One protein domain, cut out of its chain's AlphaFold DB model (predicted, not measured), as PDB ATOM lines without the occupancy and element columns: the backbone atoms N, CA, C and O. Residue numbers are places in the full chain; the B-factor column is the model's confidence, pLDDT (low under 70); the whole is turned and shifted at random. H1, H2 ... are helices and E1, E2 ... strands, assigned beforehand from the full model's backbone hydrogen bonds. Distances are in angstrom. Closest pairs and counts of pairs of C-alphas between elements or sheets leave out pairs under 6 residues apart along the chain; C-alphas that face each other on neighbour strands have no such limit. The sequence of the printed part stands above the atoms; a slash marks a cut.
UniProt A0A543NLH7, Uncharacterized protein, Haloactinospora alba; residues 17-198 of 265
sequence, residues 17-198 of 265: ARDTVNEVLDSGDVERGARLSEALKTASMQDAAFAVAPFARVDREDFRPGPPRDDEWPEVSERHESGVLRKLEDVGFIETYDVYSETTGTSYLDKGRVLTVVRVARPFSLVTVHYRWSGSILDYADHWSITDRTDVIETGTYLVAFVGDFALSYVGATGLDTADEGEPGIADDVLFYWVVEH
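This is residues 17 to 198 of the 265 residues of an uncharacterized protein of Haloactinospora alba (UniProt A0A543NLH7). Two strongly twisted antiparallel sheets stand one after the other along the long axis, a four-stranded one, E2 E3 E6 E7, with helices on both faces, and a smaller three-stranded one, E1 E4 E5. The long helix H2 packs on both sheets, and H4 meets its last part near the middle of the whole. The 182 printed residues hold five named helices and seven named strands, in the order H1 H2 E1 H3 H4 E2 E3 E4 E5 E6 E7 H5, and the class is mixed, helices and strands. The whole is compact, with a radius of gyration of the C-alphas of 18.0 A, yet elongated, spanning 56 by 35 by 25 A.

H1, residues 17 to 26, begins with C-alpha 17 at (-29.368, -37.345, -29.428). H2, residues 30 to 45, is 21.6 A long. E1 is residues 49 to 52, H3 60 to 63 and H4 81 to 90. E2, residues 94 to 102, is 23.6 A long; E3 is 113 to 120 and E4, 125 to 132, is 23.0 A long. E5 is 143 to 149, E6 156 to 163 and E7 169 to 176. H5, residues 184 to 196, ends with C-alpha 196 at (-29.340, -28.392, -19.584).

The larger sheet runs E2 E3 E6 E7, with N 97 and O 117 at 3.1 A, N 116 and O 160 at 2.8 A, and N 161 and O 172 at 3.0 A, within hydrogen-bond range. It makes three layers, helices on both faces: H2 and H4 on one, H1 and H5 on the other. H1 runs along the strands over E6 at a height over the sheet of 8.6 A. H2 touches H4 with residues 40 to 44 alone, about perpendicular at 87 degrees; their closest C-alphas, of Leu 40 and Glu 81, are 5.4 A apart. In the sheet E1 E4 E5, N 50 and O 127 are 2.8 A apart, and N 130 and O 145 3.0 A. With H2 on one face it makes two layers, a sheet and a helix; H3 only grazes it. The hairpins are E2 and E3, E4 and E5, E6 and E7. In H1, H2, H4 and H5 every O i to N i+4 pair is within hydrogen-bond range; H3 is too short for one.

The C-alphas farthest apart, of Gly 135 and Glu 197, are 57.7 A apart. The printed part has no cut. The link from H3 to H4, 17 residues, is long. Residues 180 to 186, of which 184 to 186 belong to H5, stand free. The mean pLDDT of the printed part is 87.8; residues 68 to 71 and 178 to 190 are under 70.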
ATOM      1  N   ALA A  17     -28.237 -37.773 -30.243       91.44
ATOM      2  CA  ALA A  17     -29.368 -37.345 -29.428       91.44
ATOM      3  C   ALA A  17     -29.771 -38.413 -28.407       91.44
ATOM      4  O   ALA A  17     -30.222 -38.100 -27.309       91.44
ATOM      5  N   ARG A  18     -29.599 -39.694 -28.752       93.19
ATOM      6  CA  ARG A  18     -29.911 -40.793 -27.837       93.19
ATOM      7  C   ARG A  18     -28.938 -40.833 -26.666       93.19
ATOM      8  O   ARG A  18     -29.389 -41.020 -25.541       93.19
ATOM      9  N   ASP A  19     -27.647 -40.656 -26.924       90.94
ATOM     10  CA  ASP A  19     -26.632 -40.740 -25.874       90.94
ATOM     11  C   ASP A  19     -26.733 -39.542 -24.930       90.94
ATOM     12  O   ASP A  19     -26.746 -39.734 -23.719       90.94
ATOM     13  N   THR A  20     -26.951 -38.331 -25.459       89.25
ATOM     14  CA  THR A  20     -27.207 -37.139 -24.622       89.25
ATOM     15  C   THR A  20     -28.435 -37.308 -23.727       89.25
ATOM     16  O   THR A  20     -28.399 -36.963 -22.551       89.25
ATOM     17  N   VAL A  21     -29.521 -37.883 -24.251       91.38
ATOM     18  CA  VAL A  21     -30.722 -38.184 -23.460       91.38
ATOM     19  C   VAL A  21     -30.459 -39.264 -22.409       91.38
ATOM     20  O   VAL A  21     -30.963 -39.145 -21.295       91.38
ATOM     21  N   ASN A  22     -29.704 -40.315 -22.738       92.50
ATOM     22  CA  ASN A  22     -29.375 -41.365 -21.772       92.50
ATOM     23  C   ASN A  22     -28.597 -40.795 -20.581       92.50
ATOM     24  O   ASN A  22     -28.960 -41.097 -19.453       92.50
ATOM     25  N   GLU A  23     -27.617 -39.914 -20.814       89.06
ATOM     26  CA  GLU A  23     -26.870 -39.247 -19.734       89.06
ATOM     27  C   GLU A  23     -27.794 -38.458 -18.788       89.06
ATOM     28  O   GLU A  23     -27.627 -38.506 -17.567       89.06
ATOM     29  N   VAL A  24     -28.817 -37.779 -19.327       89.06
ATOM     30  CA  VAL A  24     -29.845 -37.113 -18.507       89.06
ATOM     31  C   VAL A  24     -30.637 -38.139 -17.695       89.06
ATOM     32  O   VAL A  24     -30.777 -37.995 -16.482       89.06
ATOM     33  N   LEU A  25     -31.152 -39.194 -18.335       92.19
ATOM     34  CA  LEU A  25     -31.976 -40.203 -17.661       92.19
ATOM     35  C   LEU A  25     -31.209 -40.966 -16.567       92.19
ATOM     36  O   LEU A  25     -31.763 -41.212 -15.493       92.19
ATOM     37  N   ASP A  26     -29.944 -41.297 -16.818       91.94
ATOM     38  CA  ASP A  26     -29.074 -42.059 -15.916       91.94
ATOM     39  C   ASP A  26     -28.689 -41.275 -14.652       91.94
ATOM     40  O   ASP A  26     -28.250 -41.862 -13.661       91.94
ATOM     41  N   SER A  27     -28.887 -39.955 -14.653       88.25
ATOM     42  CA  SER A  27     -28.619 -39.097 -13.498       88.25
ATOM     43  C   SER A  27     -29.772 -39.003 -12.486       88.25
ATOM     44  O   SER A  27     -29.578 -38.484 -11.384       88.25
ATOM     45  N   GLY A  28     -30.961 -39.498 -12.846       88.38
ATOM     46  CA  GLY A  28     -32.134 -39.557 -11.969       88.38
ATOM     47  C   GLY A  28     -32.285 -40.890 -11.220       88.38
ATOM     48  O   GLY A  28     -31.354 -41.687 -11.099       88.38
ATOM     49  N   ASP A  29     -33.491 -41.156 -10.718       90.88
ATOM     50  CA  ASP A  29     -33.857 -42.442 -10.111       90.88
ATOM     51  C   ASP A  29     -34.191 -43.477 -11.201       90.88
ATOM     52  O   ASP A  29     -35.338 -43.642 -11.642       90.88
ATOM     53  N   VAL A  30     -33.149 -44.186 -11.637       91.56
ATOM     54  CA  VAL A  30     -33.217 -45.206 -12.692       91.56
ATOM     55  C   VAL A  30     -34.134 -46.372 -12.316       91.56
ATOM     56  O   VAL A  30     -34.806 -46.920 -13.187       91.56
ATOM     57  N   GLU A  31     -34.210 -46.760 -11.040       93.75
ATOM     58  CA  GLU A  31     -35.041 -47.898 -10.626       93.75
ATOM     59  C   GLU A  31     -36.528 -47.555 -10.757       93.75
ATOM     60  O   GLU A  31     -37.301 -48.306 -11.360       93.75
ATOM     61  N   ARG A  32     -36.929 -46.389 -10.241       93.31
ATOM     62  CA  ARG A  32     -38.317 -45.928 -10.340       93.31
ATOM     63  C   ARG A  32     -38.700 -45.667 -11.796       93.31
ATOM     64  O   ARG A  32     -39.784 -46.063 -12.228       93.31
ATOM     65  N   GLY A  33     -37.788 -45.078 -12.571       95.25
ATOM     66  CA  GLY A  33     -37.933 -44.889 -14.013       95.25
ATOM     67  C   GLY A  33     -38.091 -46.190 -14.797       95.25
ATOM     68  O   GLY A  33     -38.942 -46.275 -15.685       95.25
ATOM     69  N   ALA A  34     -37.339 -47.236 -14.441       96.44
ATOM     70  CA  ALA A  34     -37.409 -48.537 -15.097       96.44
ATOM     71  C   ALA A  34     -38.803 -49.169 -14.988       96.44
ATOM     72  O   ALA A  34     -39.300 -49.686 -15.987       96.44
ATOM     73  N   ARG A  35     -39.473 -49.050 -13.831       97.31
ATOM     74  CA  ARG A  35     -40.845 -49.560 -13.633       97.31
ATOM     75  C   ARG A  35     -41.854 -48.872 -14.558       97.31
ATOM     76  O   ARG A  35     -42.664 -49.541 -15.197       97.31
ATOM     77  N   LEU A  36     -41.782 -47.542 -14.679       97.50
ATOM     78  CA  LEU A  36     -42.624 -46.797 -15.627       97.50
ATOM     79  C   LEU A  36     -42.288 -47.187 -17.074       97.50
ATOM     80  O   LEU A  36     -43.184 -47.438 -17.875       97.50
ATOM     81  N   SER A  37     -41.001 -47.285 -17.400       97.62
ATOM     82  CA  SER A  37     -40.522 -47.651 -18.734       97.62
ATOM     83  C   SER A  37     -41.002 -49.033 -19.173       97.62
ATOM     84  O   SER A  37     -41.451 -49.205 -20.306       97.62
ATOM     85  N   GLU A  38     -40.951 -50.016 -18.276       97.25
ATOM     86  CA  GLU A  38     -41.478 -51.357 -18.509       97.25
ATOM     87  C   GLU A  38     -42.991 -51.335 -18.724       97.25
ATOM     88  O   GLU A  38     -43.480 -51.973 -19.657       97.25
ATOM     89  N   ALA A  39     -43.731 -50.565 -17.926       97.12
ATOM     90  CA  ALA A  39     -45.173 -50.438 -18.081       97.12
ATOM     91  C   ALA A  39     -45.560 -49.824 -19.436       97.12
ATOM     92  O   ALA A  39     -46.407 -50.378 -20.139       97.12
ATOM     93  N   LEU A  40     -44.895 -48.741 -19.852       97.62
ATOM     94  CA  LEU A  40     -45.132 -48.113 -21.155       97.62
ATOM     95  C   LEU A  40     -44.826 -49.071 -22.312       97.62
ATOM     96  O   LEU A  40     -45.655 -49.222 -23.207       97.62
ATOM     97  N   LYS A  41     -43.683 -49.768 -22.261       96.81
ATOM     98  CA  LYS A  41     -43.312 -50.790 -23.256       96.81
ATOM     99  C   LYS A  41     -44.299 -51.956 -23.280       96.81
ATOM    100  O   LYS A  41     -44.645 -52.471 -24.335       96.81
ATOM    101  N   THR A  42     -44.772 -52.381 -22.114       94.88
ATOM    102  CA  THR A  42     -45.747 -53.467 -21.999       94.88
ATOM    103  C   THR A  42     -47.064 -53.070 -22.655       94.88
ATOM    104  O   THR A  42     -47.580 -53.806 -23.490       94.88
ATOM    105  N   ALA A  43     -47.589 -51.885 -22.350       96.25
ATOM    106  CA  ALA A  43     -48.796 -51.382 -22.997       96.25
ATOM    107  C   ALA A  43     -48.611 -51.084 -24.490       96.25
ATOM    108  O   ALA A  43     -49.596 -51.146 -25.225       96.25
ATOM    109  N   SER A  44     -47.384 -50.782 -24.938       95.50
ATOM    110  CA  SER A  44     -47.107 -50.523 -26.353       95.50
ATOM    111  C   SER A  44     -47.011 -51.792 -27.211       95.50
ATOM    112  O   SER A  44     -47.282 -51.771 -28.413       95.50
ATOM    113  N   MET A  45     -46.635 -52.916 -26.591       91.88
ATOM    114  CA  MET A  45     -46.428 -54.200 -27.268       91.88
ATOM    115  C   MET A  45     -47.617 -55.158 -27.175       91.88
ATOM    116  O   MET A  45     -47.676 -56.113 -27.951       91.88
ATOM    117  N   GLN A  46     -48.519 -54.964 -26.214       89.12
ATOM    118  CA  GLN A  46     -49.642 -55.871 -25.970       89.12
ATOM    119  C   GLN A  46     -50.930 -55.367 -26.615       89.12
ATOM    120  O   GLN A  46     -51.203 -54.169 -26.636       89.12
ATOM    121  N   ASP A  47     -51.758 -56.305 -27.076       82.19
ATOM    122  CA  ASP A  47     -53.044 -55.983 -27.704       82.19
ATOM    123  C   ASP A  47     -54.004 -55.292 -26.720       82.19
ATOM    124  O   ASP A  47     -54.707 -54.362 -27.103       82.19
ATOM    125  N   ALA A  48     -54.012 -55.722 -25.450       92.31
ATOM    126  CA  ALA A  48     -54.835 -55.131 -24.398       92.31
ATOM    127  C   ALA A  48     -54.070 -55.020 -23.071       92.31
ATOM    128  O   ALA A  48     -53.637 -56.022 -22.488       92.31
ATOM    129  N   ALA A  49     -53.939 -53.789 -22.580       95.62
ATOM    130  CA  ALA A  49     -53.356 -53.465 -21.283       95.62
ATOM    131  C   ALA A  49     -54.291 -52.525 -20.524       95.62
ATOM    132  O   ALA A  49     -54.760 -51.539 -21.087       95.62
ATOM    133  N   PHE A  50     -54.546 -52.809 -19.250       95.56
ATOM    134  CA  PHE A  50     -55.514 -52.087 -18.429       95.56
ATOM    135  C   PHE A  50     -54.846 -51.489 -17.197       95.56
ATOM    136  O   PHE A  50     -54.095 -52.181 -16.504       95.56
ATOM    137  N   ALA A  51     -55.141 -50.224 -16.901       95.25
ATOM    138  CA  ALA A  51     -54.654 -49.567 -15.696       95.25
ATOM    139  C   ALA A  51     -55.520 -49.955 -14.491       95.25
ATOM    140  O   ALA A  51     -56.730 -49.713 -14.459       95.25
ATOM    141  N   VAL A  52     -54.892 -50.555 -13.481       94.94
ATOM    142  CA  VAL A  52     -55.554 -51.031 -12.261       94.94
ATOM    143  C   VAL A  52     -54.921 -50.406 -11.024       94.94
ATOM    144  O   VAL A  52     -53.754 -50.014 -11.032       94.94
ATOM    145  N   ALA A  53     -55.662 -50.369  -9.914       92.44
ATOM    146  CA  ALA A  53     -55.067 -49.961  -8.646       92.44
ATOM    147  C   ALA A  53     -53.989 -50.981  -8.190       92.44
ATOM    148  O   ALA A  53     -54.194 -52.193  -8.350       92.44
ATOM    149  N   PRO A  54     -52.880 -50.538  -7.561       89.12
ATOM    150  CA  PRO A  54     -51.671 -51.335  -7.305       89.12
ATOM    151  C   PRO A  54     -51.879 -52.670  -6.592       89.12
ATOM    152  O   PRO A  54     -51.182 -53.641  -6.869       89.12
ATOM    153  N   PHE A  55     -52.873 -52.738  -5.708       87.62
ATOM    154  CA  PHE A  55     -53.198 -53.932  -4.921       87.62
ATOM    155  C   PHE A  55     -54.654 -54.364  -5.098       87.62
ATOM    156  O   PHE A  55     -55.179 -55.126  -4.285       87.62
ATOM    157  N   ALA A  56     -55.324 -53.871  -6.147       89.19
ATOM    158  CA  ALA A  56     -56.631 -54.387  -6.511       89.19
ATOM    159  C   ALA A  56     -56.518 -55.894  -6.739       89.19
ATOM    160  O   ALA A  56     -55.622 -56.369  -7.451       89.19
ATOM    161  N   ARG A  57     -57.438 -56.634  -6.118       89.62
ATOM    162  CA  ARG A  57     -57.658 -58.029  -6.461       89.62
ATOM    163  C   ARG A  57     -58.203 -58.054  -7.882       89.62
ATOM    164  O   ARG A  57     -59.212 -57.416  -8.153       89.62
ATOM    165  N   VAL A  58     -57.489 -58.765  -8.742       89.56
ATOM    166  CA  VAL A  58     -57.790 -58.878 -10.160       89.56
ATOM    167  C   VAL A  58     -58.169 -60.319 -10.456       89.56
ATOM    168  O   VAL A  58     -57.340 -61.219 -10.315       89.56
ATOM    169  N   ASP A  59     -59.422 -60.535 -10.828       90.12
ATOM    170  CA  ASP A  59     -59.970 -61.823 -11.211       90.12
ATOM    171  C   ASP A  59     -60.232 -61.844 -12.731       90.12
ATOM    172  O   ASP A  59     -60.407 -60.829 -13.403       90.12
ATOM    173  N   ARG A  60     -60.253 -63.042 -13.324       89.00
ATOM    174  CA  ARG A  60     -60.432 -63.200 -14.780       89.00
ATOM    175  C   ARG A  60     -61.731 -62.565 -15.299       89.00
ATOM    176  O   ARG A  60     -61.772 -62.124 -16.446       89.00
ATOM    177  N   GLU A  61     -62.793 -62.572 -14.497       89.06
ATOM    178  CA  GLU A  61     -64.115 -62.074 -14.902       89.06
ATOM    179  C   GLU A  61     -64.171 -60.550 -15.060       89.06
ATOM    180  O   GLU A  61     -65.058 -60.058 -15.759       89.06
ATOM    181  N   ASP A  62     -63.211 -59.824 -14.488       88.31
ATOM    182  CA  ASP A  62     -63.142 -58.360 -14.555       88.31
ATOM    183  C   ASP A  62     -62.801 -57.876 -15.976       88.31
ATOM    184  O   ASP A  62     -63.231 -56.811 -16.403       88.31
ATOM    185  N   PHE A  63     -62.112 -58.711 -16.762       90.25
ATOM    186  CA  PHE A  63     -61.729 -58.423 -18.153       90.25
ATOM    187  C   PHE A  63     -62.581 -59.154 -19.182       90.25
ATOM    188  O   PHE A  63     -62.154 -59.370 -20.321       90.25
ATOM    189  N   ARG A  64     -63.764 -59.618 -18.774       88.50
ATOM    190  CA  ARG A  64     -64.648 -60.357 -19.665       88.50
ATOM    191  C   ARG A  64     -65.037 -59.487 -20.872       88.50
ATOM    192  O   ARG A  64     -65.622 -58.426 -20.670       88.50
ATOM    193  N   PRO A  65     -64.805 -59.957 -22.114       85.94
ATOM    194  CA  PRO A  65     -65.227 -59.269 -23.329       85.94
ATOM    195  C   PRO A  65     -66.715 -58.927 -23.303       85.94
ATOM    196  O   PRO A  65     -67.561 -59.784 -23.022       85.94
ATOM    197  N   GLY A  66     -67.036 -57.675 -23.601       80.19
ATOM    198  CA  GLY A  66     -68.398 -57.169 -23.557       80.19
ATOM    199  C   GLY A  66     -68.456 -55.659 -23.776       80.19
ATOM    200  O   GLY A  66     -67.429 -55.040 -24.060       80.19
ATOM    201  N   PRO A  67     -69.654 -55.059 -23.671       72.25
ATOM    202  CA  PRO A  67     -69.783 -53.610 -23.703       72.25
ATOM    203  C   PRO A  67     -68.967 -52.979 -22.562       72.25
ATOM    204  O   PRO A  67     -68.863 -53.601 -21.498       72.25
ATOM    205  N   PRO A  68     -68.425 -51.763 -22.765       63.38
ATOM    206  CA  PRO A  68     -67.671 -51.055 -21.742       63.38
ATOM    207  C   PRO A  68     -68.472 -51.013 -20.444       63.38
ATOM    208  O   PRO A  68     -69.651 -50.649 -20.442       63.38
ATOM    209  N   ARG A  69     -67.843 -51.425 -19.346       66.44
ATOM    210  CA  ARG A  69     -68.349 -51.111 -18.017       66.44
ATOM    211  C   ARG A  69     -67.768 -49.756 -17.672       66.44
ATOM    212  O   ARG A  69     -66.552 -49.630 -17.616       66.44
ATOM    213  N   ASP A  70     -68.628 -48.771 -17.446       54.31
ATOM    214  CA  ASP A  70     -68.211 -47.392 -17.161       54.31
ATOM    215  C   ASP A  70     -67.328 -47.266 -15.890       54.31
ATOM    216  O   ASP A  70     -66.722 -46.221 -15.674       54.31
ATOM    217  N   ASP A  71     -67.193 -48.339 -15.093       56.97
ATOM    218  CA  ASP A  71     -66.588 -48.319 -13.755       56.97
ATOM    219  C   ASP A  71     -65.359 -49.238 -13.558       56.97
ATOM    220  O   ASP A  71     -64.785 -49.246 -12.467       56.97
ATOM    221  N   GLU A  72     -64.925 -50.026 -14.550       75.94
ATOM    222  CA  GLU A  72     -63.851 -51.016 -14.345       75.94
ATOM    223  C   GLU A  72     -62.686 -50.829 -15.324       75.94
ATOM    224  O   GLU A  72     -62.845 -50.936 -16.532       75.94
ATOM    225  N   TRP A  73     -61.526 -50.519 -14.731       88.12
ATOM    226  CA  TRP A  73     -60.156 -50.492 -15.265       88.12
ATOM    227  C   TRP A  73     -60.001 -50.075 -16.734       88.12
ATOM    228  O   TRP A  73     -60.203 -50.889 -17.632       88.12
ATOM    229  N   PRO A  74     -59.573 -48.831 -17.005       91.62
ATOM    230  CA  PRO A  74     -59.460 -48.349 -18.372       91.62
ATOM    231  C   PRO A  74     -58.371 -49.078 -19.162       91.62
ATOM    232  O   PRO A  74     -57.267 -49.307 -18.663       91.62
ATOM    233  N   GLU A  75     -58.675 -49.379 -20.424       93.25
ATOM    234  CA  GLU A  75     -57.707 -49.883 -21.396       93.25
ATOM    235  C   GLU A  75     -56.791 -48.749 -21.875       93.25
ATOM    236  O   GLU A  75     -57.247 -47.718 -22.376       93.25
ATOM    237  N   VAL A  76     -55.484 -48.955 -21.748       95.44
ATOM    238  CA  VAL A  76     -54.432 -47.974 -22.040       95.44
ATOM    239  C   VAL A  76     -53.409 -48.469 -23.067       95.44
ATOM    240  O   VAL A  76     -52.453 -47.754 -23.356       95.44
ATOM    241  N   SER A  77     -53.601 -49.656 -23.655       94.88
ATOM    242  CA  SER A  77     -52.762 -50.162 -24.753       94.88
ATOM    243  C   SER A  77     -52.831 -49.251 -25.978       94.88
ATOM    244  O   SER A  77     -53.901 -48.782 -26.373       94.88
ATOM    245  N   GLU A  78     -51.685 -49.004 -26.601       95.69
ATOM    246  CA  GLU A  78     -51.546 -48.207 -27.824       95.69
ATOM    247  C   GLU A  78     -50.336 -48.679 -28.621       95.69
ATOM    248  O   GLU A  78     -49.504 -49.396 -28.101       95.69
ATOM    249  N   ARG A  79     -50.177 -48.267 -29.880       92.12
ATOM    250  CA  ARG A  79     -49.006 -48.707 -30.676       92.12
ATOM    251  C   ARG A  79     -47.677 -48.062 -30.278       92.12
ATOM    252  O   ARG A  79     -46.624 -48.530 -30.705       92.12
ATOM    253  N   HIS A  80     -47.730 -46.957 -29.541       93.69
ATOM    254  CA  HIS A  80     -46.572 -46.138 -29.189       93.69
ATOM    255  C   HIS A  80     -46.687 -45.672 -27.741       93.69
ATOM    256  O   HIS A  80     -47.787 -45.369 -27.276       93.69
ATOM    257  N   GLU A  81     -45.556 -45.547 -27.048       95.94
ATOM    258  CA  GLU A  81     -45.494 -45.158 -25.635       95.94
ATOM    259  C   GLU A  81     -46.109 -43.773 -25.386       95.94
ATOM    260  O   GLU A  81     -46.780 -43.572 -24.378       95.94
ATOM    261  N   SER A  82     -45.980 -42.834 -26.329       94.44
ATOM    262  CA  SER A  82     -46.663 -41.531 -26.260       94.44
ATOM    263  C   SER A  82     -48.191 -41.655 -26.327       94.44
ATOM    264  O   SER A  82     -48.910 -40.907 -25.669       94.44
ATOM    265  N   GLY A  83     -48.707 -42.636 -27.073       95.25
ATOM    266  CA  GLY A  83     -50.133 -42.964 -27.098       95.25
ATOM    267  C   GLY A  83     -50.612 -43.565 -25.775       95.25
ATOM    268  O   GLY A  83     -51.695 -43.215 -25.309       95.25
ATOM    269  N   VAL A  84     -49.787 -44.414 -25.152       96.94
ATOM    270  CA  VAL A  84     -50.056 -44.978 -23.819       96.94
ATOM    271  C   VAL A  84     -50.113 -43.864 -22.772       96.94
ATOM    272  O   VAL A  84     -51.064 -43.814 -21.994       96.94
ATOM    273  N   LEU A  85     -49.144 -42.940 -22.782       97.19
ATOM    274  CA  LEU A  85     -49.135 -41.772 -21.895       97.19
ATOM    275  C   LEU A  85     -50.404 -40.934 -22.061       97.19
ATOM    276  O   LEU A  85     -51.086 -40.671 -21.076       97.19
ATOM    277  N   ARG A  86     -50.787 -40.613 -23.302       96.81
ATOM    278  CA  ARG A  86     -52.030 -39.880 -23.574       96.81
ATOM    279  C   ARG A  86     -53.258 -40.597 -23.010       96.81
ATOM    280  O   ARG A  86     -54.090 -39.965 -22.375       96.81
ATOM    281  N   LYS A  87     -53.375 -41.917 -23.192       96.31
ATOM    282  CA  LYS A  87     -54.505 -42.679 -22.632       96.31
ATOM    283  C   LYS A  87     -54.510 -42.669 -21.103       96.31
ATOM    284  O   LYS A  87     -55.571 -42.508 -20.510       96.31
ATOM    285  N   LEU A  88     -53.350 -42.841 -20.464       96.81
ATOM    286  CA  LEU A  88     -53.213 -42.766 -19.004       96.81
ATOM    287  C   LEU A  88     -53.589 -41.379 -18.460       96.81
ATOM    288  O   LEU A  88     -54.160 -41.289 -17.369       96.81
ATOM    289  N   GLU A  89     -53.286 -40.320 -19.207       96.75
ATOM    290  CA  GLU A  89     -53.680 -38.946 -18.893       96.75
ATOM    291  C   GLU A  89     -55.186 -38.731 -19.071       96.75
ATOM    292  O   GLU A  89     -55.849 -38.283 -18.136       96.75
ATOM    293  N   ASP A  90     -55.759 -39.154 -20.204       95.38
ATOM    294  CA  ASP A  90     -57.197 -39.054 -20.500       95.38
ATOM    295  C   ASP A  90     -58.058 -39.709 -19.408       95.38
ATOM    296  O   ASP A  90     -59.144 -39.230 -19.071       95.38
ATOM    297  N   VAL A  91     -57.569 -40.812 -18.831       93.38
ATOM    298  CA  VAL A  91     -58.261 -41.536 -17.758       93.38
ATOM    299  C   VAL A  91     -57.860 -41.073 -16.354       93.38
ATOM    300  O   VAL A  91     -58.405 -41.584 -15.374       93.38
ATOM    301  N   GLY A  92     -56.952 -40.096 -16.245       94.12
ATOM    302  CA  GLY A  92     -56.597 -39.344 -15.036       94.12
ATOM    303  C   GLY A  92     -55.584 -40.012 -14.102       94.12
ATOM    304  O   GLY A  92     -55.593 -39.755 -12.898       94.12
ATOM    305  N   PHE A  93     -54.797 -40.984 -14.570       95.56
ATOM    306  CA  PHE A  93     -53.737 -41.596 -13.745       95.56
ATOM    307  C   PHE A  93     -52.492 -40.721 -13.656       95.56
ATOM    308  O   PHE A  93     -51.834 -40.697 -12.612       95.56
ATOM    309  N   ILE A  94     -52.203 -40.002 -14.736       96.56
ATOM    310  CA  ILE A  94     -51.036 -39.143 -14.863       96.56
ATOM    311  C   ILE A  94     -51.425 -37.776 -15.424       96.56
ATOM    312  O   ILE A  94     -52.500 -37.622 -15.996       96.56
ATOM    313  N   GLU A  95     -50.522 -36.817 -15.286       95.06
ATOM    314  CA  GLU A  95     -50.516 -35.550 -16.017       95.06
ATOM    315  C   GLU A  95     -49.186 -35.449 -16.762       95.06
ATOM    316  O   GLU A  95     -48.143 -35.837 -16.219       95.06
ATOM    317  N   THR A  96     -49.212 -34.946 -17.993       93.75
ATOM    318  CA  THR A  96     -48.025 -34.837 -18.838       93.75
ATOM    319  C   THR A  96     -47.832 -33.428 -19.374       93.75
ATOM    320  O   THR A  96     -48.787 -32.708 -19.661       93.75
ATOM    321  N   TYR A  97     -46.576 -33.010 -19.496       90.25
ATOM    322  CA  TYR A  97     -46.210 -31.780 -20.191       90.25
ATOM    323  C   TYR A  97     -44.768 -31.862 -20.683       90.25
ATOM    324  O   TYR A  97     -43.903 -32.451 -20.032       90.25
ATOM    325  N   ASP A  98     -44.500 -31.260 -21.836       89.88
ATOM    326  CA  ASP A  98     -43.154 -31.215 -22.396       89.88
ATOM    327  C   ASP A  98     -42.349 -30.104 -21.719       89.88
ATOM    328  O   ASP A  98     -42.743 -28.938 -21.741       89.88
ATOM    329  N   VAL A  99     -41.215 -30.469 -21.117       87.56
ATOM    330  CA  VAL A  99     -40.264 -29.511 -20.523       87.56
ATOM    331  C   VAL A  99     -39.202 -29.082 -21.535       87.56
ATOM    332  O   VAL A  99     -38.615 -28.009 -21.416       87.56
ATOM    333  N   TYR A 100     -38.962 -29.903 -22.560       88.19
ATOM    334  CA  TYR A 100     -37.983 -29.608 -23.596       88.19
ATOM    335  C   TYR A 100     -38.360 -30.247 -24.932       88.19
ATOM    336  O   TYR A 100     -38.754 -31.413 -24.984       88.19
ATOM    337  N   SER A 101     -38.193 -29.494 -26.021       88.69
ATOM    338  CA  SER A 101     -38.360 -29.985 -27.388       88.69
ATOM    339  C   SER A 101     -37.410 -29.260 -28.337       88.69
ATOM    340  O   SER A 101     -37.321 -28.034 -28.336       88.69
ATOM    341  N   GLU A 102     -36.715 -30.038 -29.157       88.12
ATOM    342  CA  GLU A 102     -35.688 -29.577 -30.084       88.12
ATOM    343  C   GLU A 102     -35.687 -30.445 -31.341       88.12
ATOM    344  O   GLU A 102     -35.935 -31.651 -31.278       88.12
ATOM    345  N   THR A 103     -35.352 -29.838 -32.479       85.75
ATOM    346  CA  THR A 103     -35.207 -30.521 -33.772       85.75
ATOM    347  C   THR A 103     -33.761 -30.500 -34.260       85.75
ATOM    348  O   THR A 103     -33.011 -29.593 -33.911       85.75
ATOM    349  N   THR A 104     -33.401 -31.413 -35.163       83.12
ATOM    350  CA  THR A 104     -32.069 -31.457 -35.810       83.12
ATOM    351  C   THR A 104     -31.656 -30.169 -36.523       83.12
ATOM    352  O   THR A 104     -30.474 -29.887 -36.657       83.12
ATOM    353  N   GLY A 105     -32.608 -29.358 -36.991       72.06
ATOM    354  CA  GLY A 105     -32.312 -28.141 -37.758       72.06
ATOM    355  C   GLY A 105     -31.779 -26.961 -36.940       72.06
ATOM    356  O   GLY A 105     -31.492 -25.917 -37.519       72.06
ATOM    357  N   THR A 106     -31.705 -27.088 -35.616       72.56
ATOM    358  CA  THR A 106     -31.335 -25.998 -34.697       72.56
ATOM    359  C   THR A 106     -30.079 -26.295 -33.874       72.56
ATOM    360  O   THR A 106     -29.685 -25.472 -33.048       72.56
ATOM    361  N   SER A 107     -29.456 -27.456 -34.079       86.12
ATOM    362  CA  SER A 107     -28.362 -27.970 -33.255       86.12
ATOM    363  C   SER A 107     -27.503 -28.980 -34.016       86.12
ATOM    364  O   SER A 107     -27.796 -29.336 -35.153       86.12
ATOM    365  N   TYR A 108     -26.431 -29.450 -33.386       89.38
ATOM    366  CA  TYR A 108     -25.548 -30.489 -33.913       89.38
ATOM    367  C   TYR A 108     -26.042 -31.900 -33.556       89.38
ATOM    368  O   TYR A 108     -25.238 -32.807 -33.375       89.38
ATOM    369  N   LEU A 109     -27.347 -32.117 -33.398       91.12
ATOM    370  CA  LEU A 109     -27.881 -33.447 -33.101       91.12
ATOM    371  C   LEU A 109     -28.130 -34.270 -34.362       91.12
ATOM    372  O   LEU A 109     -28.589 -33.754 -35.378       91.12
ATOM    373  N   ASP A 110     -27.946 -35.587 -34.260       91.38
ATOM    374  CA  ASP A 110     -28.364 -36.530 -35.304       91.38
ATOM    375  C   ASP A 110     -29.900 -36.663 -35.417       91.38
ATOM    376  O   ASP A 110     -30.421 -37.042 -36.471       91.38
ATOM    377  N   LYS A 111     -30.632 -36.370 -34.328       92.88
ATOM    378  CA  LYS A 111     -32.103 -36.414 -34.206       92.88
ATOM    379  C   LYS A 111     -32.623 -35.354 -33.234       92.88
ATOM    380  O   LYS A 111     -31.950 -35.008 -32.274       92.88
ATOM    381  N   GLY A 112     -33.873 -34.922 -33.408       91.88
ATOM    382  CA  GLY A 112     -34.569 -34.126 -32.396       91.88
ATOM    383  C   GLY A 112     -34.733 -34.863 -31.062       91.88
ATOM    384  O   GLY A 112     -34.663 -36.097 -31.005       91.88
ATOM    385  N   ARG A 113     -34.982 -34.112 -29.990       92.44
ATOM    386  CA  ARG A 113     -35.211 -34.618 -28.628       92.44
ATOM    387  C   ARG A 113     -36.502 -34.043 -28.074       92.44
ATOM    388  O   ARG A 113     -36.803 -32.870 -28.279       92.44
ATOM    389  N   VAL A 114     -37.238 -34.864 -27.335       92.69
ATOM    390  CA  VAL A 114     -38.394 -34.424 -26.552       92.69
ATOM    391  C   VAL A 114     -38.282 -35.023 -25.162       92.69
ATOM    392  O   VAL A 114     -38.119 -36.237 -25.020       92.69
ATOM    393  N   LEU A 115     -38.364 -34.167 -24.149       92.75
ATOM    394  CA  LEU A 115     -38.427 -34.562 -22.752       92.75
ATOM    395  C   LEU A 115     -39.790 -34.170 -22.192       92.75
ATOM    396  O   LEU A 115     -40.150 -32.991 -22.158       92.75
ATOM    397  N   THR A 116     -40.523 -35.174 -21.732       93.50
ATOM    398  CA  THR A 116     -41.874 -35.040 -21.198       93.50
ATOM    399  C   THR A 116     -41.850 -35.389 -19.722       93.50
ATOM    400  O   THR A 116     -41.444 -36.488 -19.334       93.50
ATOM    401  N   VAL A 117     -42.301 -34.465 -18.883       93.12
ATOM    402  CA  VAL A 117     -42.528 -34.749 -17.471       93.12
ATOM    403  C   VAL A 117     -43.848 -35.493 -17.334       93.12
ATOM    404  O   VAL A 117     -44.858 -35.116 -17.926       93.12
ATOM    405  N   VAL A 118     -43.833 -36.550 -16.532       94.88
ATOM    406  CA  VAL A 118     -44.998 -37.356 -16.182       94.88
ATOM    407  C   VAL A 118     -45.193 -37.281 -14.675       94.88
ATOM    408  O   VAL A 118     -44.375 -37.785 -13.904       94.88
ATOM    409  N   ARG A 119     -46.288 -36.659 -14.240       94.31
ATOM    410  CA  ARG A 119     -46.699 -36.627 -12.834       94.31
ATOM    411  C   ARG A 119     -47.726 -37.718 -12.600       94.31
ATOM    412  O   ARG A 119     -48.831 -37.663 -13.129       94.31
ATOM    413  N   VAL A 120     -47.376 -38.718 -11.802       95.25
ATOM    414  CA  VAL A 120     -48.289 -39.806 -11.448       95.25
ATOM    415  C   VAL A 120     -49.153 -39.355 -10.277       95.25
ATOM    416  O   VAL A 120     -48.716 -39.358  -9.126       95.25
ATOM    417  N   ALA A 121     -50.390 -38.962 -10.579       92.44
ATOM    418  CA  ALA A 121     -51.358 -38.496  -9.589       92.44
ATOM    419  C   ALA A 121     -51.994 -39.658  -8.812       92.44
ATOM    420  O   ALA A 121     -52.308 -39.536  -7.627       92.44
ATOM    421  N   ARG A 122     -52.194 -40.804  -9.477       93.19
ATOM    422  CA  ARG A 122     -52.755 -42.015  -8.867       93.19
ATOM    423  C   ARG A 122     -51.822 -43.186  -9.140       93.19
ATOM    424  O   ARG A 122     -51.567 -43.458 -10.310       93.19
ATOM    425  N   PRO A 123     -51.342 -43.900  -8.109       95.62
ATOM    426  CA  PRO A 123     -50.457 -45.029  -8.327       95.62
ATOM    427  C   PRO A 123     -51.227 -46.145  -9.037       95.62
ATOM    428  O   PRO A 123     -52.428 -46.323  -8.805       95.62
ATOM    429  N   PHE A 124     -50.548 -46.899  -9.896       96.56
ATOM    430  CA  PHE A 124     -51.182 -47.930 -10.716       96.56
ATOM    431  C   PHE A 124     -50.248 -49.094 -11.028       96.56
ATOM    432  O   PHE A 124     -49.039 -49.013 -10.840       96.56
ATOM    433  N   SER A 125     -50.833 -50.182 -11.513       97.06
ATOM    434  CA  SER A 125     -50.139 -51.240 -12.248       97.06
ATOM    435  C   SER A 125     -50.862 -51.445 -13.571       97.06
ATOM    436  O   SER A 125     -52.047 -51.121 -13.685       97.06
ATOM    437  N   LEU A 126     -50.182 -52.024 -14.552       96.88
ATOM    438  CA  LEU A 126     -50.824 -52.474 -15.776       96.88
ATOM    439  C   LEU A 126     -51.048 -53.975 -15.718       96.88
ATOM    440  O   LEU A 126     -50.150 -54.736 -15.362       96.88
ATOM    441  N   VAL A 127     -52.255 -54.397 -16.074       96.12
ATOM    442  CA  VAL A 127     -52.593 -55.805 -16.272       96.12
ATOM    443  C   VAL A 127     -52.779 -56.046 -17.756       96.12
ATOM    444  O   VAL A 127     -53.544 -55.341 -18.412       96.12
ATOM    445  N   THR A 128     -52.088 -57.049 -18.283       95.81
ATOM    446  CA  THR A 128     -52.193 -57.425 -19.693       95.81
ATOM    447  C   THR A 128     -53.141 -58.598 -19.854       95.81
ATOM    448  O   THR A 128     -53.158 -59.531 -19.041       95.81
ATOM    449  N   VAL A 129     -53.956 -58.547 -20.902       95.00
ATOM    450  CA  VAL A 129     -54.950 -59.578 -21.187       95.00
ATOM    451  C   VAL A 129     -54.807 -60.013 -22.629       95.00
ATOM    452  O   VAL A 129     -54.836 -59.204 -23.550       95.00
ATOM    453  N   HIS A 130     -54.698 -61.319 -22.832       93.69
ATOM    454  CA  HIS A 130     -54.697 -61.889 -24.166       93.69
ATOM    455  C   HIS A 130     -56.088 -62.412 -24.512       93.69
ATOM    456  O   HIS A 130     -56.583 -63.351 -23.876       93.69
ATOM    457  N   TYR A 131     -56.696 -61.816 -25.534       91.38
ATOM    458  CA  TYR A 131     -57.996 -62.199 -26.074       91.38
ATOM    459  C   TYR A 131     -57.843 -63.160 -27.258       91.38
ATOM    460  O   TYR A 131     -56.959 -63.008 -28.097       91.38
ATOM    461  N   ARG A 132     -58.696 -64.185 -27.324       91.44
ATOM    462  CA  ARG A 132     -58.725 -65.180 -28.403       91.44
ATOM    463  C   ARG A 132     -60.155 -65.427 -28.867       91.44
ATOM    464  O   ARG A 132     -61.090 -65.424 -28.067       91.44
ATOM    465  N   TRP A 133     -60.279 -65.723 -30.157       91.69
ATOM    466  CA  TRP A 133     -61.537 -66.032 -30.827       91.69
ATOM    467  C   TRP A 133     -61.476 -67.450 -31.387       91.69
ATOM    468  O   TRP A 133     -60.602 -67.762 -32.196       91.69
ATOM    469  N   SER A 134     -62.402 -68.317 -30.979       87.75
ATOM    470  CA  SER A 134     -62.581 -69.628 -31.623       87.75
ATOM    471  C   SER A 134     -63.306 -69.538 -32.972       87.75
ATOM    472  O   SER A 134     -63.216 -70.459 -33.785       87.75
ATOM    473  N   GLY A 135     -64.021 -68.432 -33.205       80.88
ATOM    474  CA  GLY A 135     -64.838 -68.176 -34.387       80.88
ATOM    475  C   GLY A 135     -64.478 -66.864 -35.088       80.88
ATOM    476  O   GLY A 135     -63.334 -66.643 -35.476       80.88
ATOM    477  N   SER A 136     -65.473 -66.004 -35.303       81.19
ATOM    478  CA  SER A 136     -65.294 -64.717 -35.982       81.19
ATOM    479  C   SER A 136     -64.609 -63.691 -35.078       81.19
ATOM    480  O   SER A 136     -65.023 -63.505 -33.939       81.19
ATOM    481  N   ILE A 137     -63.633 -62.950 -35.614       77.44
ATOM    482  CA  ILE A 137     -63.007 -61.798 -34.932       77.44
ATOM    483  C   ILE A 137     -63.951 -60.586 -34.808       77.44
ATOM    484  O   ILE A 137     -63.644 -59.623 -34.117       77.44
ATOM    485  N   LEU A 138     -65.098 -60.618 -35.499       81.00
ATOM    486  CA  LEU A 138     -66.117 -59.566 -35.421       81.00
ATOM    487  C   LEU A 138     -67.033 -59.711 -34.193       81.00
ATOM    488  O   LEU A 138     -67.796 -58.792 -33.906       81.00
ATOM    489  N   ASP A 139     -66.966 -60.846 -33.494       82.31
ATOM    490  CA  ASP A 139     -67.676 -61.083 -32.236       82.31
ATOM    491  C   ASP A 139     -66.756 -60.803 -31.035       82.31
ATOM    492  O   ASP A 139     -65.539 -60.664 -31.173       82.31
ATOM    493  N   TYR A 140     -67.319 -60.736 -29.826       85.88
ATOM    494  CA  TYR A 140     -66.508 -60.677 -28.607       85.88
ATOM    495  C   TYR A 140     -65.632 -61.931 -28.473       85.88
ATOM    496  O   TYR A 140     -66.071 -63.038 -28.795       85.88
ATOM    497  N   ALA A 141     -64.411 -61.759 -27.958       88.25
ATOM    498  CA  ALA A 141     -63.529 -62.883 -27.664       88.25
ATOM    499  C   ALA A 141     -64.218 -63.871 -26.707       88.25
ATOM    500  O   ALA A 141     -64.851 -63.486 -25.725       88.25
ATOM    501  N   ASP A 142     -64.098 -65.163 -26.997       89.06
ATOM    502  CA  ASP A 142     -64.724 -66.229 -26.213       89.06
ATOM    503  C   ASP A 142     -63.735 -66.891 -25.242       89.06
ATOM    504  O   ASP A 142     -64.136 -67.601 -24.318       89.06
ATOM    505  N   HIS A 143     -62.442 -66.602 -25.405       90.56
ATOM    506  CA  HIS A 143     -61.377 -67.020 -24.506       90.56
ATOM    507  C   HIS A 143     -60.482 -65.828 -24.165       90.56
ATOM    508  O   HIS A 143     -60.063 -65.080 -25.042       90.56
ATOM    509  N   TRP A 144     -60.150 -65.677 -22.884       93.25
ATOM    510  CA  TRP A 144     -59.203 -64.666 -22.429       93.25
ATOM    511  C   TRP A 144     -58.463 -65.132 -21.185       93.25
ATOM    512  O   TRP A 144     -58.976 -65.935 -20.396       93.25
ATOM    513  N   SER A 145     -57.250 -64.625 -21.026       93.50
ATOM    514  CA  SER A 145     -56.401 -64.889 -19.870       93.50
ATOM    515  C   SER A 145     -55.597 -63.649 -19.527       93.50
ATOM    516  O   SER A 145     -55.037 -63.023 -20.425       93.50
ATOM    517  N   ILE A 146     -55.498 -63.359 -18.233       93.75
ATOM    518  CA  ILE A 146     -54.516 -62.410 -17.711       93.75
ATOM    519  C   ILE A 146     -53.137 -63.019 -17.937       93.75
ATOM    520  O   ILE A 146     -52.899 -64.164 -17.543       93.75
ATOM    521  N   THR A 147     -52.272 -62.287 -18.623       93.88
ATOM    522  CA  THR A 147     -50.938 -62.760 -19.001       93.88
ATOM    523  C   THR A 147     -49.871 -62.261 -18.054       93.88
ATOM    524  O   THR A 147     -48.997 -63.038 -17.682       93.88
ATOM    525  N   ASP A 148     -49.962 -60.998 -17.650       93.94
ATOM    526  CA  ASP A 148     -48.945 -60.362 -16.830       93.94
ATOM    527  C   ASP A 148     -49.521 -59.211 -16.002       93.94
ATOM    528  O   ASP A 148     -50.606 -58.690 -16.294       93.94
ATOM    529  N   ARG A 149     -48.768 -58.811 -14.979       95.12
ATOM    530  CA  ARG A 149     -49.011 -57.611 -14.186       95.12
ATOM    531  C   ARG A 149     -47.681 -56.923 -13.923       95.12
ATOM    532  O   ARG A 149     -46.815 -57.503 -13.279       95.12
ATOM    533  N   THR A 150     -47.567 -55.679 -14.370       96.25
ATOM    534  CA  THR A 150     -46.364 -54.876 -14.141       96.25
ATOM    535  C   THR A 150     -46.213 -54.533 -12.664       96.25
ATOM    536  O   THR A 150     -47.187 -54.550 -11.897       96.25
ATOM    537  N   ASP A 151     -45.006 -54.115 -12.291       96.88
ATOM    538  CA  ASP A 151     -44.755 -53.501 -10.994       96.88
ATOM    539  C   ASP A 151     -45.636 -52.265 -10.754       96.88
ATOM    540  O   ASP A 151     -46.336 -51.760 -11.640       96.88
ATOM    541  N   VAL A 152     -45.646 -51.808  -9.504       97.00
ATOM    542  CA  VAL A 152     -46.381 -50.611  -9.096       97.00
ATOM    543  C   VAL A 152     -45.620 -49.368  -9.541       97.00
ATOM    544  O   VAL A 152     -44.459 -49.169  -9.178       97.00
ATOM    545  N   ILE A 153     -46.314 -48.511 -10.282       97.19
ATOM    546  CA  ILE A 153     -45.897 -47.147 -10.569       97.19
ATOM    547  C   ILE A 153     -46.430 -46.300  -9.416       97.19
ATOM    548  O   ILE A 153     -47.643 -46.173  -9.222       97.19
ATOM    549  N   GLU A 154     -45.513 -45.785  -8.609       94.94
ATOM    550  CA  GLU A 154     -45.829 -44.985  -7.432       94.94
ATOM    551  C   GLU A 154     -46.172 -43.544  -7.819       94.94
ATOM    552  O   GLU A 154     -45.898 -43.080  -8.925       94.94
ATOM    553  N   THR A 155     -46.802 -42.822  -6.895       93.75
ATOM    554  CA  THR A 155     -47.008 -41.382  -7.052       93.75
ATOM    555  C   THR A 155     -45.670 -40.661  -7.069       93.75
ATOM    556  O   THR A 155     -44.806 -40.949  -6.240       93.75
ATOM    557  N   GLY A 156     -45.528 -39.682  -7.954       91.31
ATOM    558  CA  GLY A 156     -44.316 -38.879  -8.053       91.31
ATOM    559  C   GLY A 156     -44.113 -38.302  -9.444       91.31
ATOM    560  O   GLY A 156     -44.944 -38.475 -10.339       91.31
ATOM    561  N   THR A 157     -42.987 -37.619  -9.609       92.38
ATOM    562  CA  THR A 157     -42.580 -37.008 -10.874       92.38
ATOM    563  C   THR A 157     -41.579 -37.913 -11.582       92.38
ATOM    564  O   THR A 157     -40.676 -38.482 -10.963       92.38
ATOM    565  N   TYR A 158     -41.750 -38.057 -12.886       94.38
ATOM    566  CA  TYR A 158     -40.900 -38.845 -13.762       94.38
ATOM    567  C   TYR A 158     -40.552 -38.013 -14.985       94.38
ATOM    568  O   TYR A 158     -41.339 -37.169 -15.406       94.38
ATOM    569  N   LEU A 159     -39.398 -38.280 -15.578       95.00
ATOM    570  CA  LEU A 159     -39.038 -37.762 -16.885       95.00
ATOM    571  C   LEU A 159     -39.053 -38.912 -17.882       95.00
ATOM    572  O   LEU A 159     -38.448 -39.949 -17.631       95.00
ATOM    573  N   VAL A 160     -39.738 -38.722 -18.999       96.81
ATOM    574  CA  VAL A 160     -39.807 -39.655 -20.123       96.81
ATOM    575  C   VAL A 160     -39.166 -38.971 -21.318       96.81
ATOM    576  O   VAL A 160     -39.442 -37.802 -21.584       96.81
ATOM    577  N   ALA A 161     -38.321 -39.692 -22.046       96.38
ATOM    578  CA  ALA A 161     -37.597 -39.120 -23.167       96.38
ATOM    579  C   ALA A 161     -37.835 -39.854 -24.486       96.38
ATOM    580  O   ALA A 161     -37.906 -41.090 -24.554       96.38
ATOM    581  N   PHE A 162     -37.883 -39.060 -25.552       96.50
ATOM    582  CA  PHE A 162     -38.033 -39.500 -26.929       96.50
ATOM    583  C   PHE A 162     -36.999 -38.824 -27.832       96.50
ATOM    584  O   PHE A 162     -36.571 -37.699 -27.580       96.50
ATOM    585  N   VAL A 163     -36.639 -39.506 -28.921       95.62
ATOM    586  CA  VAL A 163     -35.764 -38.968 -29.976       95.62
ATOM    587  C   VAL A 163     -36.393 -39.108 -31.359       95.62
ATOM    588  O   VAL A 163     -37.027 -40.122 -31.654       95.62
ATOM    589  N   GLY A 164     -36.176 -38.126 -32.231       92.62
ATOM    590  CA  GLY A 164     -36.653 -38.080 -33.617       92.62
ATOM    591  C   GLY A 164     -37.395 -36.782 -33.951       92.62
ATOM    592  O   GLY A 164     -38.002 -36.174 -33.082       92.62
ATOM    593  N   ASP A 165     -37.378 -36.374 -35.223       86.12
ATOM    594  CA  ASP A 165     -38.066 -35.146 -35.665       86.12
ATOM    595  C   ASP A 165     -39.515 -35.400 -36.121       86.12
ATOM    596  O   ASP A 165     -40.422 -34.631 -35.820       86.12
ATOM    597  N   PHE A 166     -39.751 -36.496 -36.853       82.56
ATOM    598  CA  PHE A 166     -41.066 -36.824 -37.434       82.56
ATOM    599  C   PHE A 166     -41.733 -38.041 -36.791       82.56
ATOM    600  O   PHE A 166     -42.956 -38.123 -36.718       82.56
ATOM    601  N   ALA A 167     -40.924 -39.008 -36.362       86.62
ATOM    602  CA  ALA A 167     -41.370 -40.223 -35.701       86.62
ATOM    603  C   ALA A 167     -40.554 -40.391 -34.422       86.62
ATOM    604  O   ALA A 167     -39.382 -40.771 -34.464       86.62
ATOM    605  N   LEU A 168     -41.188 -40.069 -33.299       91.62
ATOM    606  CA  LEU A 168     -40.574 -40.170 -31.986       91.62
ATOM    607  C   LEU A 168     -40.336 -41.637 -31.631       91.62
ATOM    608  O   LEU A 168     -41.238 -42.470 -31.685       91.62
ATOM    609  N   SER A 169     -39.097 -41.938 -31.269       94.75
ATOM    610  CA  SER A 169     -38.672 -43.227 -30.743       94.75
ATOM    611  C   SER A 169     -38.461 -43.096 -29.246       94.75
ATOM    612  O   SER A 169     -37.685 -42.249 -28.804       94.75
ATOM    613  N   TYR A 170     -39.121 -43.952 -28.473       96.75
ATOM    614  CA  TYR A 170     -38.949 -43.990 -27.028       96.75
ATOM    615  C   TYR A 170     -37.506 -44.360 -26.643       96.75
ATOM    616  O   TYR A 170     -36.900 -45.283 -27.212       96.75
ATOM    617  N   VAL A 171     -36.942 -43.619 -25.686       96.81
ATOM    618  CA  VAL A 171     -35.606 -43.880 -25.134       96.81
ATOM    619  C   VAL A 171     -35.725 -44.567 -23.783       96.81
ATOM    620  O   VAL A 171     -35.252 -45.696 -23.629       96.81
ATOM    621  N   GLY A 172     -36.398 -43.923 -22.832       97.00
ATOM    622  CA  GLY A 172     -36.478 -44.390 -21.457       97.00
ATOM    623  C   GLY A 172     -37.201 -43.409 -20.543       97.00
ATOM    624  O   GLY A 172     -37.735 -42.392 -20.993       97.00
ATOM    625  N   ALA A 173     -37.197 -43.741 -19.255       97.25
ATOM    626  CA  ALA A 173     -37.756 -42.912 -18.205       97.25
ATOM    627  C   ALA A 173     -36.870 -42.957 -16.956       97.25
ATOM    628  O   ALA A 173     -36.227 -43.975 -16.700       97.25
ATOM    629  N   THR A 174     -36.886 -41.881 -16.174       95.31
ATOM    630  CA  THR A 174     -36.205 -41.773 -14.876       95.31
ATOM    631  C   THR A 174     -37.135 -41.139 -13.845       95.31
ATOM    632  O   THR A 174     -38.002 -40.333 -14.194       95.31
ATOM    633  N   GLY A 175     -37.024 -41.536 -12.581       92.44
ATOM    634  CA  GLY A 175     -37.721 -40.869 -11.486       92.44
ATOM    635  C   GLY A 175     -37.001 -39.581 -11.087       92.44
ATOM    636  O   GLY A 175     -35.779 -39.491 -11.160       92.44
ATOM    637  N   LEU A 176     -37.760 -38.580 -10.651       87.56
ATOM    638  CA  LEU A 176     -37.234 -37.307 -10.169       87.56
ATOM    639  C   LEU A 176     -37.562 -37.138  -8.685       87.56
ATOM    640  O   LEU A 176     -38.733 -37.166  -8.295       87.56
ATOM    641  N   ASP A 177     -36.541 -36.955  -7.851       74.88
ATOM    642  CA  ASP A 177     -36.713 -36.606  -6.439       74.88
ATOM    643  C   ASP A 177     -36.880 -35.092  -6.307       74.88
ATOM    644  O   ASP A 177     -35.973 -34.352  -5.925       74.88
ATOM    645  N   THR A 178     -38.066 -34.601  -6.659       63.16
ATOM    646  CA  THR A 178     -38.419 -33.200  -6.440       63.16
ATOM    647  C   THR A 178     -38.747 -33.014  -4.960       63.16
ATOM    648  O   THR A 178     -39.876 -33.238  -4.533       63.16
ATOM    649  N   ALA A 179     -37.739 -32.645  -4.164       52.66
ATOM    650  CA  ALA A 179     -37.881 -32.371  -2.729       52.66
ATOM    651  C   ALA A 179     -38.786 -31.159  -2.421       52.66
ATOM    652  O   ALA A 179     -39.223 -31.001  -1.282       52.66
ATOM    653  N   ASP A 180     -39.076 -30.328  -3.423       49.34
ATOM    654  CA  ASP A 180     -39.993 -29.200  -3.319       49.34
ATOM    655  C   ASP A 180     -41.313 -29.524  -4.028       49.34
ATOM    656  O   ASP A 180     -41.420 -29.459  -5.252       49.34
ATOM    657  N   GLU A 181     -42.363 -29.767  -3.242       47.03
ATOM    658  CA  GLU A 181     -43.770 -29.595  -3.645       47.03
ATOM    659  C   GLU A 181     -44.104 -28.091  -3.851       47.03
ATOM    660  O   GLU A 181     -45.153 -27.596  -3.438       47.03
ATOM    661  N   GLY A 182     -43.163 -27.323  -4.409       49.66
ATOM    662  CA  GLY A 182     -43.292 -25.898  -4.688       49.66
ATOM    663  C   GLY A 182     -44.149 -25.628  -5.924       49.66
ATOM    664  O   GLY A 182     -44.462 -26.536  -6.694       49.66
ATOM    665  N   GLU A 183     -44.548 -24.363  -6.113       47.34
ATOM    666  CA  GLU A 183     -45.413 -23.958  -7.227       47.34
ATOM    667  C   GLU A 183     -44.898 -24.483  -8.586       47.34
ATOM    668  O   GLU A 183     -43.695 -24.394  -8.847       47.34
ATOM    669  N   PRO A 184     -45.786 -24.976  -9.477       50.56
ATOM    670  CA  PRO A 184     -45.416 -25.676 -10.712       50.56
ATOM    671  C   PRO A 184     -44.352 -24.972 -11.566       50.56
ATOM    672  O   PRO A 184     -43.481 -25.639 -12.106       50.56
ATOM    673  N   GLY A 185     -44.374 -23.635 -11.626       49.09
ATOM    674  CA  GLY A 185     -43.412 -22.859 -12.416       49.09
ATOM    675  C   GLY A 185     -41.976 -22.864 -11.877       49.09
ATOM    676  O   GLY A 185     -41.048 -22.695 -12.654       49.09
ATOM    677  N   ILE A 186     -41.769 -23.089 -10.574       49.56
ATOM    678  CA  ILE A 186     -40.421 -23.191  -9.984       49.56
ATOM    679  C   ILE A 186     -39.834 -24.579 -10.259       49.56
ATOM    680  O   ILE A 186     -38.639 -24.705 -10.513       49.56
ATOM    681  N   ALA A 187     -40.674 -25.618 -10.248       62.91
ATOM    682  CA  ALA A 187     -40.250 -26.978 -10.559       62.91
ATOM    683  C   ALA A 187     -39.827 -27.125 -12.030       62.91
ATOM    684  O   ALA A 187     -38.844 -27.807 -12.304       62.91
ATOM    685  N   ASP A 188     -40.514 -26.456 -12.959       64.44
ATOM    686  CA  ASP A 188     -40.220 -26.553 -14.395       64.44
ATOM    687  C   ASP A 188     -38.904 -25.865 -14.770       64.44
ATOM    688  O   ASP A 188     -38.103 -26.448 -15.498       64.44
ATOM    689  N   ASP A 189     -38.626 -24.681 -14.213       66.44
ATOM    690  CA  ASP A 189     -37.334 -24.013 -14.397       66.44
ATOM    691  C   ASP A 189     -36.196 -24.858 -13.808       66.44
ATOM    692  O   ASP A 189     -35.168 -25.048 -14.455       66.44
ATOM    693  N   VAL A 190     -36.373 -25.415 -12.604       67.94
ATOM    694  CA  VAL A 190     -35.370 -26.290 -11.971       67.94
ATOM    695  C   VAL A 190     -35.129 -27.550 -12.800       67.94
ATOM    696  O   VAL A 190     -33.981 -27.958 -12.948       67.94
ATOM    697  N   LEU A 191     -36.178 -28.146 -13.371       75.25
ATOM    698  CA  LEU A 191     -36.055 -29.307 -14.251       75.25
ATOM    699  C   LEU A 191     -35.366 -28.951 -15.562       75.25
ATOM    700  O   LEU A 191     -34.497 -29.697 -16.002       75.25
ATOM    701  N   PHE A 192     -35.696 -27.808 -16.160       76.44
ATOM    702  CA  PHE A 192     -34.991 -27.315 -17.334       76.44
ATOM    703  C   PHE A 192     -33.502 -27.105 -17.030       76.44
ATOM    704  O   PHE A 192     -32.669 -27.631 -17.762       76.44
ATOM    705  N   TYR A 193     -33.155 -26.412 -15.937       75.25
ATOM    706  CA  TYR A 193     -31.758 -26.198 -15.537       75.25
ATOM    707  C   TYR A 193     -31.029 -27.509 -15.248       75.25
ATOM    708  O   TYR A 193     -29.920 -27.701 -15.735       75.25
ATOM    709  N   TRP A 194     -31.672 -28.435 -14.534       80.50
ATOM    710  CA  TRP A 194     -31.127 -29.767 -14.283       80.50
ATOM    711  C   TRP A 194     -30.803 -30.489 -15.593       80.50
ATOM    712  O   TRP A 194     -29.690 -30.971 -15.756       80.50
ATOM    713  N   VAL A 195     -31.726 -30.477 -16.560       81.88
ATOM    714  CA  VAL A 195     -31.529 -31.088 -17.879       81.88
ATOM    715  C   VAL A 195     -30.366 -30.432 -18.646       81.88
ATOM    716  O   VAL A 195     -29.504 -31.136 -19.170       81.88
ATOM    717  N   VAL A 196     -30.330 -29.099 -18.744       78.50
ATOM    718  CA  VAL A 196     -29.340 -28.392 -19.584       78.50
ATOM    719  C   VAL A 196     -27.939 -28.334 -18.974       78.50
ATOM    720  O   VAL A 196     -26.981 -28.043 -19.688       78.50
ATOM    721  N   GLU A 197     -27.797 -28.613 -17.677       78.38
ATOM    722  CA  GLU A 197     -26.497 -28.745 -17.009       78.38
ATOM    723  C   GLU A 197     -25.761 -30.047 -17.383       78.38
ATOM    724  O   GLU A 197     -24.563 -30.171 -17.110       78.38
ATOM    725  N   HIS A 198     -26.433 -31.003 -18.039       74.69
ATOM    726  CA  HIS A 198     -25.792 -32.218 -18.536       74.69
ATOM    727  C   HIS A 198     -24.907 -31.951 -19.761       74.69
ATOM    728  O   HIS A 198     -25.279 -31.247 -20.701       74.69
TER     729      HIS A 198